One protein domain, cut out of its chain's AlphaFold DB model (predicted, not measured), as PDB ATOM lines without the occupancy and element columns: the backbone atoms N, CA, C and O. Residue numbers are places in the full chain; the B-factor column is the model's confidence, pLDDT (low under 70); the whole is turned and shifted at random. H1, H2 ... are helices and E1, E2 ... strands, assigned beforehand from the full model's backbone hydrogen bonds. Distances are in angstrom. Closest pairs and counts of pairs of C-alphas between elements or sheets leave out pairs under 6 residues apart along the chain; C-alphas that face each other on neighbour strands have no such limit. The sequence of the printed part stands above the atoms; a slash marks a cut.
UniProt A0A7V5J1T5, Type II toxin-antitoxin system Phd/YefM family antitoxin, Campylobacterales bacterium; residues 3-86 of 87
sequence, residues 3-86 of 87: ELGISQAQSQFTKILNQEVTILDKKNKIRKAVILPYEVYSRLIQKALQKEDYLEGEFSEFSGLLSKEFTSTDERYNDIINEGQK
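AT A GLANCE: This is residues 3 to 86 of the 87 residues of the protein "Type II toxin-antitoxin system Phd/YefM family antitoxin" of Campylobacterales bacterium (UniProt A0A7V5J1T5). A small head, the three-stranded sheet E1 E2 E3 with the short helix H1 on one face and H2 near by, stands at one end of an open, strung-out model. H3 leads away from this head as an arm, with residues 42 to 50 sticking out, and after little H4 a long loop goes to H5 at the far end, where no named strand lies. The printed part has 84 residues with five named helices and three strands, in the order E1 H1 H2 E2 E3 H3 H4 H5; the sheet's order is E1 E2 E3, mixed, and the class is mixed, helices and strands. The whole is extended, with a radius of gyration of the C-alphas of 18.8 A, and flat, spanning 55 by 30 by 16 A.

HOW THE PARTS SIT: Start at the inner strand E2, residues 21 to 25. Its parallel neighbour is the edge strand E1, residues 3 to 5, at 40 degrees; look for N 4 and O 22, 2.9 A apart. On its other side is the edge strand E3, residues 30 to 35, antiparallel at 154 degrees, with N 23 and O 33 at 2.8 A; E2 and E3 form a hairpin. H1, residues 6 to 11, is on the sheet at a height of 8.5 A and stands up from it, its line rising 50 degrees; its closest C-alphas to E2 are those of Ile 6 and Ile 23, 6.0 A apart. H2, residues 13 to 16, is not on the sheet, and is close to H1 but not clearly touching, with Ala 9 and Ile 16 closest at 7.5 A between C-alphas. E1, H1, H2 and E2 make a strand-helix-strand unit, two parallel neighbour strands with helices between, its crossover right-handed. H3, residues 38 to 50, is close to H4, residues 52 to 55, but not clearly touching: the C-alphas of Lys 47 and Asp 53 are closest, 6.9 A apart. H5, residues 75 to 84, is apart from H3, and from H4 only just, at 8.5 A. Every O i to N i+4 pair is within hydrogen-bond range in H1, H3 and H5; H2 and H4 are too short for such a pair.

IN THESE COORDINATES: Find C-alpha 21 at (17.991, 40.196, 52.412); E2 runs 13.2 A from there, and E3 15.3 A, while E1 spans 7.0 A. H1 measures 8.8 A, H2 5.4 A and H4 5.3 A. From C-alpha 38 at (9.384, 41.786, 43.175) H3 runs 18.0 A, and H5 runs 14.5 A to C-alpha 84 at (26.571, 29.829, 21.458).

THE WHOLE: The C-alphas farthest apart, those of Ser 11 and Thr 73, are 55.5 A apart. The printed part has no cut; its one long link is H4 to H5, 19 residues. Look at the B-factor column for low confidence, under 70, at residues 51 to 72, 78 and 80 to 86.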
ATOM      1  N   GLU A   3      22.534  40.745  55.487       91.31
ATOM      2  CA  GLU A   3      22.605  39.356  55.958       91.31
ATOM      3  C   GLU A   3      22.000  39.209  57.359       91.31
ATOM      4  O   GLU A   3      22.451  39.832  58.322       91.31
ATOM      5  N   LEU A   4      20.988  38.349  57.494       92.25
ATOM      6  CA  LEU A   4      20.313  38.078  58.763       92.25
ATOM      7  C   LEU A   4      20.406  36.602  59.142       92.25
ATOM      8  O   LEU A   4      20.320  35.708  58.306       92.25
ATOM      9  N   GLY A   5      20.532  36.333  60.442       92.88
ATOM     10  CA  GLY A   5      20.312  34.982  60.958       92.88
ATOM     11  C   GLY A   5      18.829  34.616  60.932       92.88
ATOM     12  O   GLY A   5      17.984  35.505  61.014       92.88
ATOM     13  N   ILE A   6      18.509  33.319  60.912       92.06
ATOM     14  CA  ILE A   6      17.119  32.815  60.894       92.06
ATOM     15  C   ILE A   6      16.244  33.498  61.960       92.06
ATOM     16  O   ILE A   6      15.206  34.066  61.632       92.06
ATOM     17  N   SER A   7      16.689  33.530  63.219       92.69
ATOM     18  CA  SER A   7      15.921  34.146  64.312       92.69
ATOM     19  C   SER A   7      15.726  35.658  64.137       92.69
ATOM     20  O   SER A   7      14.671  36.191  64.473       92.69
ATOM     21  N   GLN A   8      16.719  36.360  63.577       92.88
ATOM     22  CA  GLN A   8      16.617  37.798  63.295       92.88
ATOM     23  C   GLN A   8      15.598  38.054  62.181       92.88
ATOM     24  O   GLN A   8      14.715  38.892  62.348       92.88
ATOM     25  N   ALA A   9      15.671  37.276  61.096       92.69
ATOM     26  CA  ALA A   9      14.740  37.360  59.978       92.69
ATOM     27  C   ALA A   9      13.293  37.078  60.409       92.69
ATOM     28  O   ALA A   9      12.387  37.792  59.995       92.69
ATOM     29  N   GLN A  10      13.076  36.102  61.297       92.00
ATOM     30  CA  GLN A  10      11.752  35.813  61.859       92.00
ATOM     31  C   GLN A  10      11.202  36.993  62.669       92.00
ATOM     32  O   GLN A  10      10.067  37.411  62.456       92.00
ATOM     33  N   SER A  11      12.011  37.574  63.562       95.81
ATOM     34  CA  SER A  11      11.571  38.692  64.413       95.81
ATOM     35  C   SER A  11      11.274  39.988  63.647       95.81
ATOM     36  O   SER A  11      10.525  40.834  64.131       95.81
ATOM     37  N   GLN A  12      11.858  40.159  62.459       93.75
ATOM     38  CA  GLN A  12      11.747  41.380  61.655       93.75
ATOM     39  C   GLN A  12      11.077  41.131  60.301       93.75
ATOM     40  O   GLN A  12      11.204  41.963  59.407       93.75
ATOM     41  N   PHE A  13      10.354  40.016  60.149       90.44
ATOM     42  CA  PHE A  13       9.890  39.526  58.851       90.44
ATOM     43  C   PHE A  13       9.140  40.588  58.035       90.44
ATOM     44  O   PHE A  13       9.486  40.849  56.889       90.44
ATOM     45  N   THR A  14       8.187  41.296  58.643       91.88
ATOM     46  CA  THR A  14       7.419  42.358  57.970       91.88
ATOM     47  C   THR A  14       8.266  43.549  57.525       91.88
ATOM     48  O   THR A  14       7.936  44.186  56.531       91.88
ATOM     49  N   LYS A  15       9.371  43.847  58.218       90.00
ATOM     50  CA  LYS A  15      10.274  44.959  57.876       90.00
ATOM     51  C   LYS A  15      11.189  44.629  56.697       90.00
ATOM     52  O   LYS A  15      11.650  45.544  56.022       90.00
ATOM     53  N   ILE A  16      11.447  43.342  56.459       92.31
ATOM     54  CA  ILE A  16      12.407  42.876  55.451       92.31
ATOM     55  C   ILE A  16      11.763  42.455  54.124       92.31
ATOM     56  O   ILE A  16      12.491  42.212  53.169       92.31
ATOM     57  N   LEU A  17      10.427  42.393  54.028       87.12
ATOM     58  CA  LEU A  17       9.712  41.931  52.822       87.12
ATOM     59  C   LEU A  17      10.038  42.731  51.552       87.12
ATOM     60  O   LEU A  17      10.093  42.161  50.469       87.12
ATOM     61  N   ASN A  18      10.275  44.036  51.691       87.44
ATOM     62  CA  ASN A  18      10.575  44.933  50.571       87.44
ATOM     63  C   ASN A  18      12.071  45.262  50.468       87.44
ATOM     64  O   ASN A  18      12.445  46.280  49.892       87.44
ATOM     65  N   GLN A  19      12.932  44.446  51.075       90.19
ATOM     66  CA  GLN A  19      14.375  44.661  51.098       90.19
ATOM     67  C   GLN A  19      15.105  43.445  50.533       90.19
ATOM     68  O   GLN A  19      14.639  42.314  50.633       90.19
ATOM     69  N   GLU A  20      16.286  43.681  49.970       92.69
ATOM     70  CA  GLU A  20      17.179  42.605  49.548       92.69
ATOM     71  C   GLU A  20      17.917  42.024  50.757       92.69
ATOM     72  O   GLU A  20      18.869  42.623  51.281       92.69
ATOM     73  N   VAL A  21      17.485  40.842  51.197       93.75
ATOM     74  CA  VAL A  21      17.991  40.196  52.412       93.75
ATOM     75  C   VAL A  21      18.400  38.753  52.140       93.75
ATOM     76  O   VAL A  21      17.639  37.973  51.575       93.75
ATOM     77  N   THR A  22      19.586  38.368  52.602       93.44
ATOM     78  CA  THR A  22      20.037  36.973  52.673       93.44
ATOM     79  C   THR A  22      19.797  36.432  54.075       93.44
ATOM     80  O   THR A  22      20.251  37.005  55.065       93.44
ATOM     81  N   ILE A  23      19.128  35.288  54.171       93.88
ATOM     82  CA  ILE A  23      18.927  34.567  55.424       93.88
ATOM     83  C   ILE A  23      19.968  33.454  55.521       93.88
ATOM     84  O   ILE A  23      20.025  32.543  54.689       93.88
ATOM     85  N   LEU A  24      20.777  33.523  56.573       93.75
ATOM     86  CA  LEU A  24      21.867  32.601  56.855       93.75
ATOM     87  C   LEU A  24      21.535  31.707  58.049       93.75
ATOM     88  O   LEU A  24      21.107  32.169  59.114       93.75
ATOM     89  N   ASP A  25      21.843  30.423  57.914       89.19
ATOM     90  CA  ASP A  25      22.085  29.570  59.067       89.19
ATOM     91  C   ASP A  25      23.480  29.886  59.616       89.19
ATOM     92  O   ASP A  25      24.491  29.373  59.135       89.19
ATOM     93  N   LYS A  26      23.536  30.750  60.634       84.25
ATOM     94  CA  LYS A  26      24.799  31.181  61.249       84.25
ATOM     95  C   LYS A  26      25.595  30.031  61.871       84.25
ATOM     96  O   LYS A  26      26.810  30.162  61.985       84.25
ATOM     97  N   LYS A  27      24.948  28.925  62.265       84.62
ATOM     98  CA  LYS A  27      25.643  27.778  62.874       84.62
ATOM     99  C   LYS A  27      26.467  27.026  61.837       84.62
ATOM    100  O   LYS A  27      27.619  26.702  62.091       84.62
ATOM    101  N   ASN A  28      25.881  26.806  60.663       86.38
ATOM    102  CA  ASN A  28      26.506  26.034  59.590       86.38
ATOM    103  C   ASN A  28      27.137  26.910  58.494       86.38
ATOM    104  O   ASN A  28      27.731  26.383  57.563       86.38
ATOM    105  N   LYS A  29      27.004  28.243  58.586       80.62
ATOM    106  CA  LYS A  29      27.401  29.220  57.554       80.62
ATOM    107  C   LYS A  29      26.768  28.943  56.180       80.62
ATOM    108  O   LYS A  29      27.356  29.237  55.145       80.62
ATOM    109  N   ILE A  30      25.554  28.392  56.170       87.94
ATOM    110  CA  ILE A  30      24.828  28.037  54.944       87.94
ATOM    111  C   ILE A  30      23.802  29.124  54.621       87.94
ATOM    112  O   ILE A  30      23.005  29.511  55.481       87.94
ATOM    113  N   ARG A  31      23.776  29.578  53.363       88.19
ATOM    114  CA  ARG A  31      22.695  30.419  52.828       88.19
ATOM    115  C   ARG A  31      21.421  29.583  52.729       88.19
ATOM    116  O   ARG A  31      21.407  28.565  52.049       88.19
ATOM    117  N   LYS A  32      20.370  29.983  53.446       89.94
ATOM    118  CA  LYS A  32      19.098  29.244  53.498       89.94
ATOM    119  C   LYS A  32      18.047  29.833  52.574       89.94
ATOM    120  O   LYS A  32      17.314  29.079  51.949       89.94
ATOM    121  N   ALA A  33      17.956  31.157  52.520       90.81
ATOM    122  CA  ALA A  33      16.963  31.836  51.705       90.81
ATOM    123  C   ALA A  33      17.425  33.242  51.329       90.81
ATOM    124  O   ALA A  33      18.329  33.806  51.950       90.81
ATOM    125  N   VAL A  34      16.767  33.803  50.323       91.50
ATOM    126  CA  VAL A  34      16.933  35.181  49.881       91.50
ATOM    127  C   VAL A  34      15.542  35.787  49.705       91.50
ATOM    128  O   VAL A  34      14.659  35.150  49.138       91.50
ATOM    129  N   ILE A  35      15.355  37.003  50.209       91.88
ATOM    130  CA  ILE A  35      14.179  37.835  49.956       91.88
ATOM    131  C   ILE A  35      14.620  38.940  49.002       91.88
ATOM    132  O   ILE A  35      15.636  39.594  49.240       91.88
ATOM    133  N   LEU A  36      13.865  39.120  47.921       92.12
ATOM    134  CA  LEU A  36      14.060  40.191  46.952       92.12
ATOM    135  C   LEU A  36      12.738  40.931  46.751       92.12
ATOM    136  O   LEU A  36      11.689  40.280  46.697       92.12
ATOM    137  N   PRO A  37      12.777  42.259  46.558       90.81
ATOM    138  CA  PRO A  37      11.642  42.984  46.016       90.81
ATOM    139  C   PRO A  37      11.229  42.395  44.666       90.81
ATOM    140  O   PRO A  37      12.076  41.994  43.862       90.81
ATOM    141  N   TYR A  38       9.925  42.385  44.396       90.19
ATOM    142  CA  TYR A  38       9.384  41.786  43.175       90.19
ATOM    143  C   TYR A  38       9.985  42.395  41.901       90.19
ATOM    144  O   TYR A  38      10.285  41.673  40.956       90.19
ATOM    145  N   GLU A  39      10.219  43.706  41.890       89.44
ATOM    146  CA  GLU A  39      10.840  44.424  40.771       89.44
ATOM    147  C   GLU A  39      12.255  43.909  40.472       89.44
ATOM    148  O   GLU A  39      12.597  43.630  39.321       89.44
ATOM    149  N   VAL A  40      13.064  43.717  41.520       87.69
ATOM    150  CA  VAL A  40      14.431  43.193  41.412       87.69
ATOM    151  C   VAL A  40      14.406  41.754  40.912       87.69
ATOM    152  O   VAL A  40      15.128  41.420  39.976       87.69
ATOM    153  N   TYR A  41      13.541  40.920  41.491       88.81
ATOM    154  CA  TYR A  41      13.355  39.538  41.058       88.81
ATOM    155  C   TYR A  41      12.932  39.454  39.586       88.81
ATOM    156  O   TYR A  41      13.524  38.707  38.813       88.81
ATOM    157  N   SER A  42      11.959  40.267  39.177       89.31
ATOM    158  CA  SER A  42      11.429  40.275  37.810       89.31
ATOM    159  C   SER A  42      12.498  40.673  36.798       89.31
ATOM    160  O   SER A  42      12.627  40.027  35.760       89.31
ATOM    161  N   ARG A  43      13.324  41.675  37.126       88.44
ATOM    162  CA  ARG A  43      14.466  42.069  36.296       88.44
ATOM    163  C   ARG A  43      15.491  40.943  36.160       88.44
ATOM    164  O   ARG A  43      15.967  40.702  35.059       88.44
ATOM    165  N   LEU A  44      15.816  40.241  37.248       83.62
ATOM    166  CA  LEU A  44      16.749  39.106  37.206       83.62
ATOM    167  C   LEU A  44      16.210  37.952  36.354       83.62
ATOM    168  O   LEU A  44      16.953  37.367  35.575       83.62
ATOM    169  N   ILE A  45      14.912  37.658  36.455       85.06
ATOM    170  CA  ILE A  45      14.268  36.646  35.612       85.06
ATOM    171  C   ILE A  45      14.300  37.059  34.141       85.06
ATOM    172  O   ILE A  45      14.616  36.232  33.293       85.06
ATOM    173  N   GLN A  46      14.013  38.323  33.823       83.69
ATOM    174  CA  GLN A  46      14.086  38.811  32.445       83.69
ATOM    175  C   GLN A  46      15.500  38.696  31.875       83.69
ATOM    176  O   GLN A  46      15.646  38.148  30.786       83.69
ATOM    177  N   LYS A  47      16.524  39.102  32.634       77.50
ATOM    178  CA  LYS A  47      17.936  38.926  32.256       77.50
ATOM    179  C   LYS A  47      18.285  37.466  31.975       77.50
ATOM    180  O   LYS A  47      18.842  37.153  30.926       77.50
ATOM    181  N   ALA A  48      17.880  36.570  32.878       75.69
ATOM    182  CA  ALA A  48      18.120  35.138  32.737       75.69
ATOM    183  C   ALA A  48      17.410  34.546  31.506       75.69
ATOM    184  O   ALA A  48      17.995  33.747  30.777       75.69
ATOM    185  N   LEU A  49      16.163  34.951  31.243       76.88
ATOM    186  CA  LEU A  49      15.385  34.491  30.087       76.88
ATOM    187  C   LEU A  49      15.934  35.025  28.760       76.88
ATOM    188  O   LEU A  49      15.951  34.299  27.769       76.88
ATOM    189  N   GLN A  50      16.372  36.282  28.739       74.88
ATOM    190  CA  GLN A  50      16.936  36.932  27.556       74.88
ATOM    191  C   GLN A  50      18.398  36.560  27.314       74.88
ATOM    192  O   GLN A  50      18.962  36.976  26.305       74.88
ATOM    193  N   LYS A  51      18.999  35.757  28.206       65.88
ATOM    194  CA  LYS A  51      20.407  35.370  28.137       65.88
ATOM    195  C   LYS A  51      21.337  36.591  28.033       65.88
ATOM    196  O   LYS A  51      22.409  36.481  27.451       65.88
ATOM    197  N   GLU A  52      20.959  37.740  28.596       57.53
ATOM    198  CA  GLU A  52      21.793  38.953  28.527       57.53
ATOM    199  C   GLU A  52      23.174  38.713  29.157       57.53
ATOM    200  O   GLU A  52      24.182  39.153  28.613       57.53
ATOM    201  N   ASP A  53      23.238  37.899  30.214       54.69
ATOM    202  CA  ASP A  53      24.492  37.499  30.866       54.69
ATOM    203  C   ASP A  53      25.420  36.683  29.929       54.69
ATOM    204  O   ASP A  53      26.641  36.690  30.088       54.69
ATOM    205  N   TYR A  54      24.874  36.025  28.894       53.28
ATOM    206  CA  TYR A  54      25.672  35.329  27.871       53.28
ATOM    207  C   TYR A  54      26.347  36.304  26.897       53.28
ATOM    208  O   TYR A  54      27.358  35.949  26.291       53.28
ATOM    209  N   LEU A  55      25.803  37.516  26.724       52.25
ATOM    210  CA  LEU A  55      26.348  38.514  25.798       52.25
ATOM    211  C   LEU A  55      27.596  39.203  26.360       52.25
ATOM    212  O   LEU A  55      28.485  39.562  25.587       52.25
ATOM    213  N   GLU A  56      27.686  39.350  27.685       52.94
ATOM    214  CA  GLU A  56      28.839  39.959  28.366       52.94
ATOM    215  C   GLU A  56      29.877  38.930  28.853       52.94
ATOM    216  O   GLU A  56      30.925  39.304  29.375       52.94
ATOM    217  N   GLY A  57      29.643  37.628  28.642       49.50
ATOM    218  CA  GLY A  57      30.571  36.567  29.051       49.50
ATOM    219  C   GLY A  57      30.655  36.358  30.569       49.50
ATOM    220  O   GLY A  57      31.501  35.593  31.033       49.50
ATOM    221  N   GLU A  58      29.775  36.994  31.345       45.12
ATOM    222  CA  GLU A  58      29.676  36.829  32.793       45.12
ATOM    223  C   GLU A  58      28.844  35.588  33.133       45.12
ATOM    224  O   GLU A  58      27.730  35.645  33.649       45.12
ATOM    225  N   PHE A  59      29.403  34.408  32.885       52.03
ATOM    226  CA  PHE A  59      28.938  33.235  33.611       52.03
ATOM    227  C   PHE A  59      29.407  33.369  35.061       52.03
ATOM    228  O   PHE A  59      30.605  33.333  35.338       52.03
ATOM    229  N   SER A  60      28.469  33.450  36.003       48.59
ATOM    230  CA  SER A  60      28.752  33.567  37.441       48.59
ATOM    231  C   SER A  60      29.603  32.426  38.032       48.59
ATOM    232  O   SER A  60      30.057  32.535  39.168       48.59
ATOM    233  N   GLU A  61      29.833  31.341  37.284       45.56
ATOM    234  CA  GLU A  61      30.700  30.212  37.665       45.56
ATOM    235  C   GLU A  61      31.818  29.894  36.653       45.56
ATOM    236  O   GLU A  61      32.621  28.995  36.904       45.56
ATOM    237  N   PHE A  62      31.931  30.615  35.532       44.22
ATOM    238  CA  PHE A  62      33.019  30.380  34.578       44.22
ATOM    239  C   PHE A  62      34.170  31.342  34.875       44.22
ATOM    240  O   PHE A  62      34.133  32.520  34.534       44.22
ATOM    241  N   SER A  63      35.237  30.846  35.499       45.16
ATOM    242  CA  SER A  63      36.469  31.608  35.741       45.16
ATOM    243  C   SER A  63      37.353  31.702  34.487       45.16
ATOM    244  O   SER A  63      38.568  31.511  34.561       45.16
ATOM    245  N   GLY A  64      36.749  31.920  33.321       51.41
ATOM    246  CA  GLY A  64      37.442  32.091  32.053       51.41
ATOM    247  C   GLY A  64      36.898  33.317  31.336       51.41
ATOM    248  O   GLY A  64      35.705  33.407  31.078       51.41
ATOM    249  N   LEU A  65      37.768  34.263  30.993       51.31
ATOM    250  CA  LEU A  65      37.416  35.315  30.044       51.31
ATOM    251  C   LEU A  65      37.095  34.649  28.700       51.31
ATOM    252  O   LEU A  65      37.988  34.110  28.046       51.31
ATOM    253  N   LEU A  66      35.830  34.689  28.278       54.09
ATOM    254  CA  LEU A  66      35.434  34.375  26.905       54.09
ATOM    255  C   LEU A  66      35.837  35.556  26.002       54.09
ATOM    256  O   LEU A  66      34.997  36.305  25.512       54.09
ATOM    257  N   SER A  67      37.143  35.775  25.827       57.34
ATOM    258  CA  SER A  67      37.643  36.709  24.814       57.34
ATOM    259  C   SER A  67      37.416  36.091  23.436       57.34
ATOM    260  O   SER A  67      37.786  34.943  23.192       57.34
ATOM    261  N   LYS A  68      36.837  36.867  22.514       59.03
ATOM    262  CA  LYS A  68      36.664  36.463  21.108       59.03
ATOM    263  C   LYS A  68      37.998  36.257  20.384       59.03
ATOM    264  O   LYS A  68      38.016  35.650  19.318       59.03
ATOM    265  N   GLU A  69      39.097  36.767  20.938       62.59
ATOM    266  CA  GLU A  69      40.443  36.595  20.393       62.59
ATOM    267  C   GLU A  69      41.152  35.337  20.923       62.59
ATOM    268  O   GLU A  69      42.217  34.979  20.421       62.59
ATOM    269  N   PHE A  70      40.596  34.660  21.932       67.38
ATOM    270  CA  PHE A  70      41.227  33.487  22.524       67.38
ATOM    271  C   PHE A  70      40.961  32.229  21.690       67.38
ATOM    272  O   PHE A  70      39.831  31.764  21.562       67.38
ATOM    273  N   THR A  71      42.029  31.642  21.152       65.25
ATOM    274  CA  THR A  71      41.983  30.348  20.460       65.25
ATOM    275  C   THR A  71      42.563  29.258  21.353       65.25
ATOM    276  O   THR A  71      43.704  29.373  21.803       65.25
ATOM    277  N   SER A  72      41.809  28.179  21.568       69.25
ATOM    278  CA  SER A  72      42.254  27.004  22.323       69.25
ATOM    279  C   SER A  72      42.057  25.726  21.515       69.25
ATOM    280  O   SER A  72      41.128  25.608  20.717       69.25
ATOM    281  N   THR A  73      42.929  24.746  21.739       74.88
ATOM    282  CA  THR A  73      42.818  23.404  21.155       74.88
ATOM    283  C   THR A  73      41.959  22.456  21.999       74.88
ATOM    284  O   THR A  73      41.834  21.293  21.635       74.88
ATOM    285  N   ASP A  74      41.401  22.901  23.135       75.31
ATOM    286  CA  ASP A  74      40.480  22.081  23.939       75.31
ATOM    287  C   ASP A  74      39.129  21.956  23.213       75.31
ATOM    288  O   ASP A  74      38.415  22.942  23.022       75.31
ATOM    289  N   GLU A  75      38.782  20.734  22.806       73.50
ATOM    290  CA  GLU A  75      37.536  20.422  22.095       73.50
ATOM    291  C   GLU A  75      36.293  20.871  22.880       73.50
ATOM    292  O   GLU A  75      35.377  21.443  22.294       73.50
ATOM    293  N   ARG A  76      36.299  20.751  24.217       70.50
ATOM    294  CA  ARG A  76      35.157  21.148  25.062       70.50
ATOM    295  C   ARG A  76      34.930  22.656  25.052       70.50
ATOM    296  O   ARG A  76      33.793  23.107  25.130       70.50
ATOM    297  N   TYR A  77      36.007  23.440  24.977       70.44
ATOM    298  CA  TYR A  77      35.909  24.895  24.859       70.44
ATOM    299  C   TYR A  77      35.296  25.286  23.510       70.44
ATOM    300  O   TYR A  77      34.402  26.129  23.449       70.44
ATOM    301  N   ASN A  78      35.744  24.630  22.437       69.12
ATOM    302  CA  ASN A  78      35.258  24.891  21.087       69.12
ATOM    303  C   ASN A  78      33.779  24.517  20.925       69.12
ATOM    304  O   ASN A  78      33.042  25.253  20.273       69.12
ATOM    305  N   ASP A  79      33.318  23.443  21.565       72.69
ATOM    306  CA  ASP A  79      31.903  23.062  21.557       72.69
ATOM    307  C   ASP A  79      31.014  24.131  22.213       72.69
ATOM    308  O   ASP A  79      30.007  24.535  21.630       72.69
ATOM    309  N   ILE A  80      31.430  24.676  23.362       66.94
ATOM    310  CA  ILE A  80      30.693  25.737  24.073       66.94
ATOM    311  C   ILE A  80      30.595  27.016  23.224       66.94
ATOM    312  O   ILE A  80      29.525  27.621  23.130       66.94
ATOM    313  N   ILE A  81      31.690  27.426  22.572       65.19
ATOM    314  CA  ILE A  81      31.695  28.593  21.673       65.19
ATOM    315  C   ILE A  81      30.789  28.355  20.454       65.19
ATOM    316  O   ILE A  81      30.019  29.238  20.070       65.19
ATOM    317  N   ASN A  82      30.852  27.166  19.852       62.25
ATOM    318  CA  ASN A  82      30.114  26.843  18.631       62.25
ATOM    319  C   ASN A  82      28.605  26.660  18.864       62.25
ATOM    320  O   ASN A  82      27.813  26.981  17.976       62.25
ATOM    321  N   GLU A  83      28.182  26.177  20.035       58.31
ATOM    322  CA  GLU A  83      26.761  26.127  20.407       58.31
ATOM    323  C   GLU A  83      26.182  27.527  20.652       58.31
ATOM    324  O   GLU A  83      25.053  27.805  20.239       58.31
ATOM    325  N   GLY A  84      26.968  28.437  21.236       54.44
ATOM    326  CA  GLY A  84      26.571  29.829  21.458       54.44
ATOM    327  C   GLY A  84      26.355  30.645  20.177       54.44
ATOM    328  O   GLY A  84      25.581  31.594  20.196       54.44
ATOM    329  N   GLN A  85      26.989  30.272  19.057       50.34
ATOM    330  CA  GLN A  85      26.840  30.960  17.761       50.34
ATOM    331  C   GLN A  85      25.694  30.435  16.880       50.34
ATOM    332  O   GLN A  85      25.417  31.017  15.831       50.34
ATOM    333  N   LYS A  86      25.047  29.327  17.261       48.25
ATOM    334  CA  LYS A  86      23.937  28.724  16.500       48.25
ATOM    335  C   LYS A  86      22.541  29.139  16.985       48.25
ATOM    336  O   LYS A  86      21.565  28.730  16.359       48.25
TER     337      LYS A  86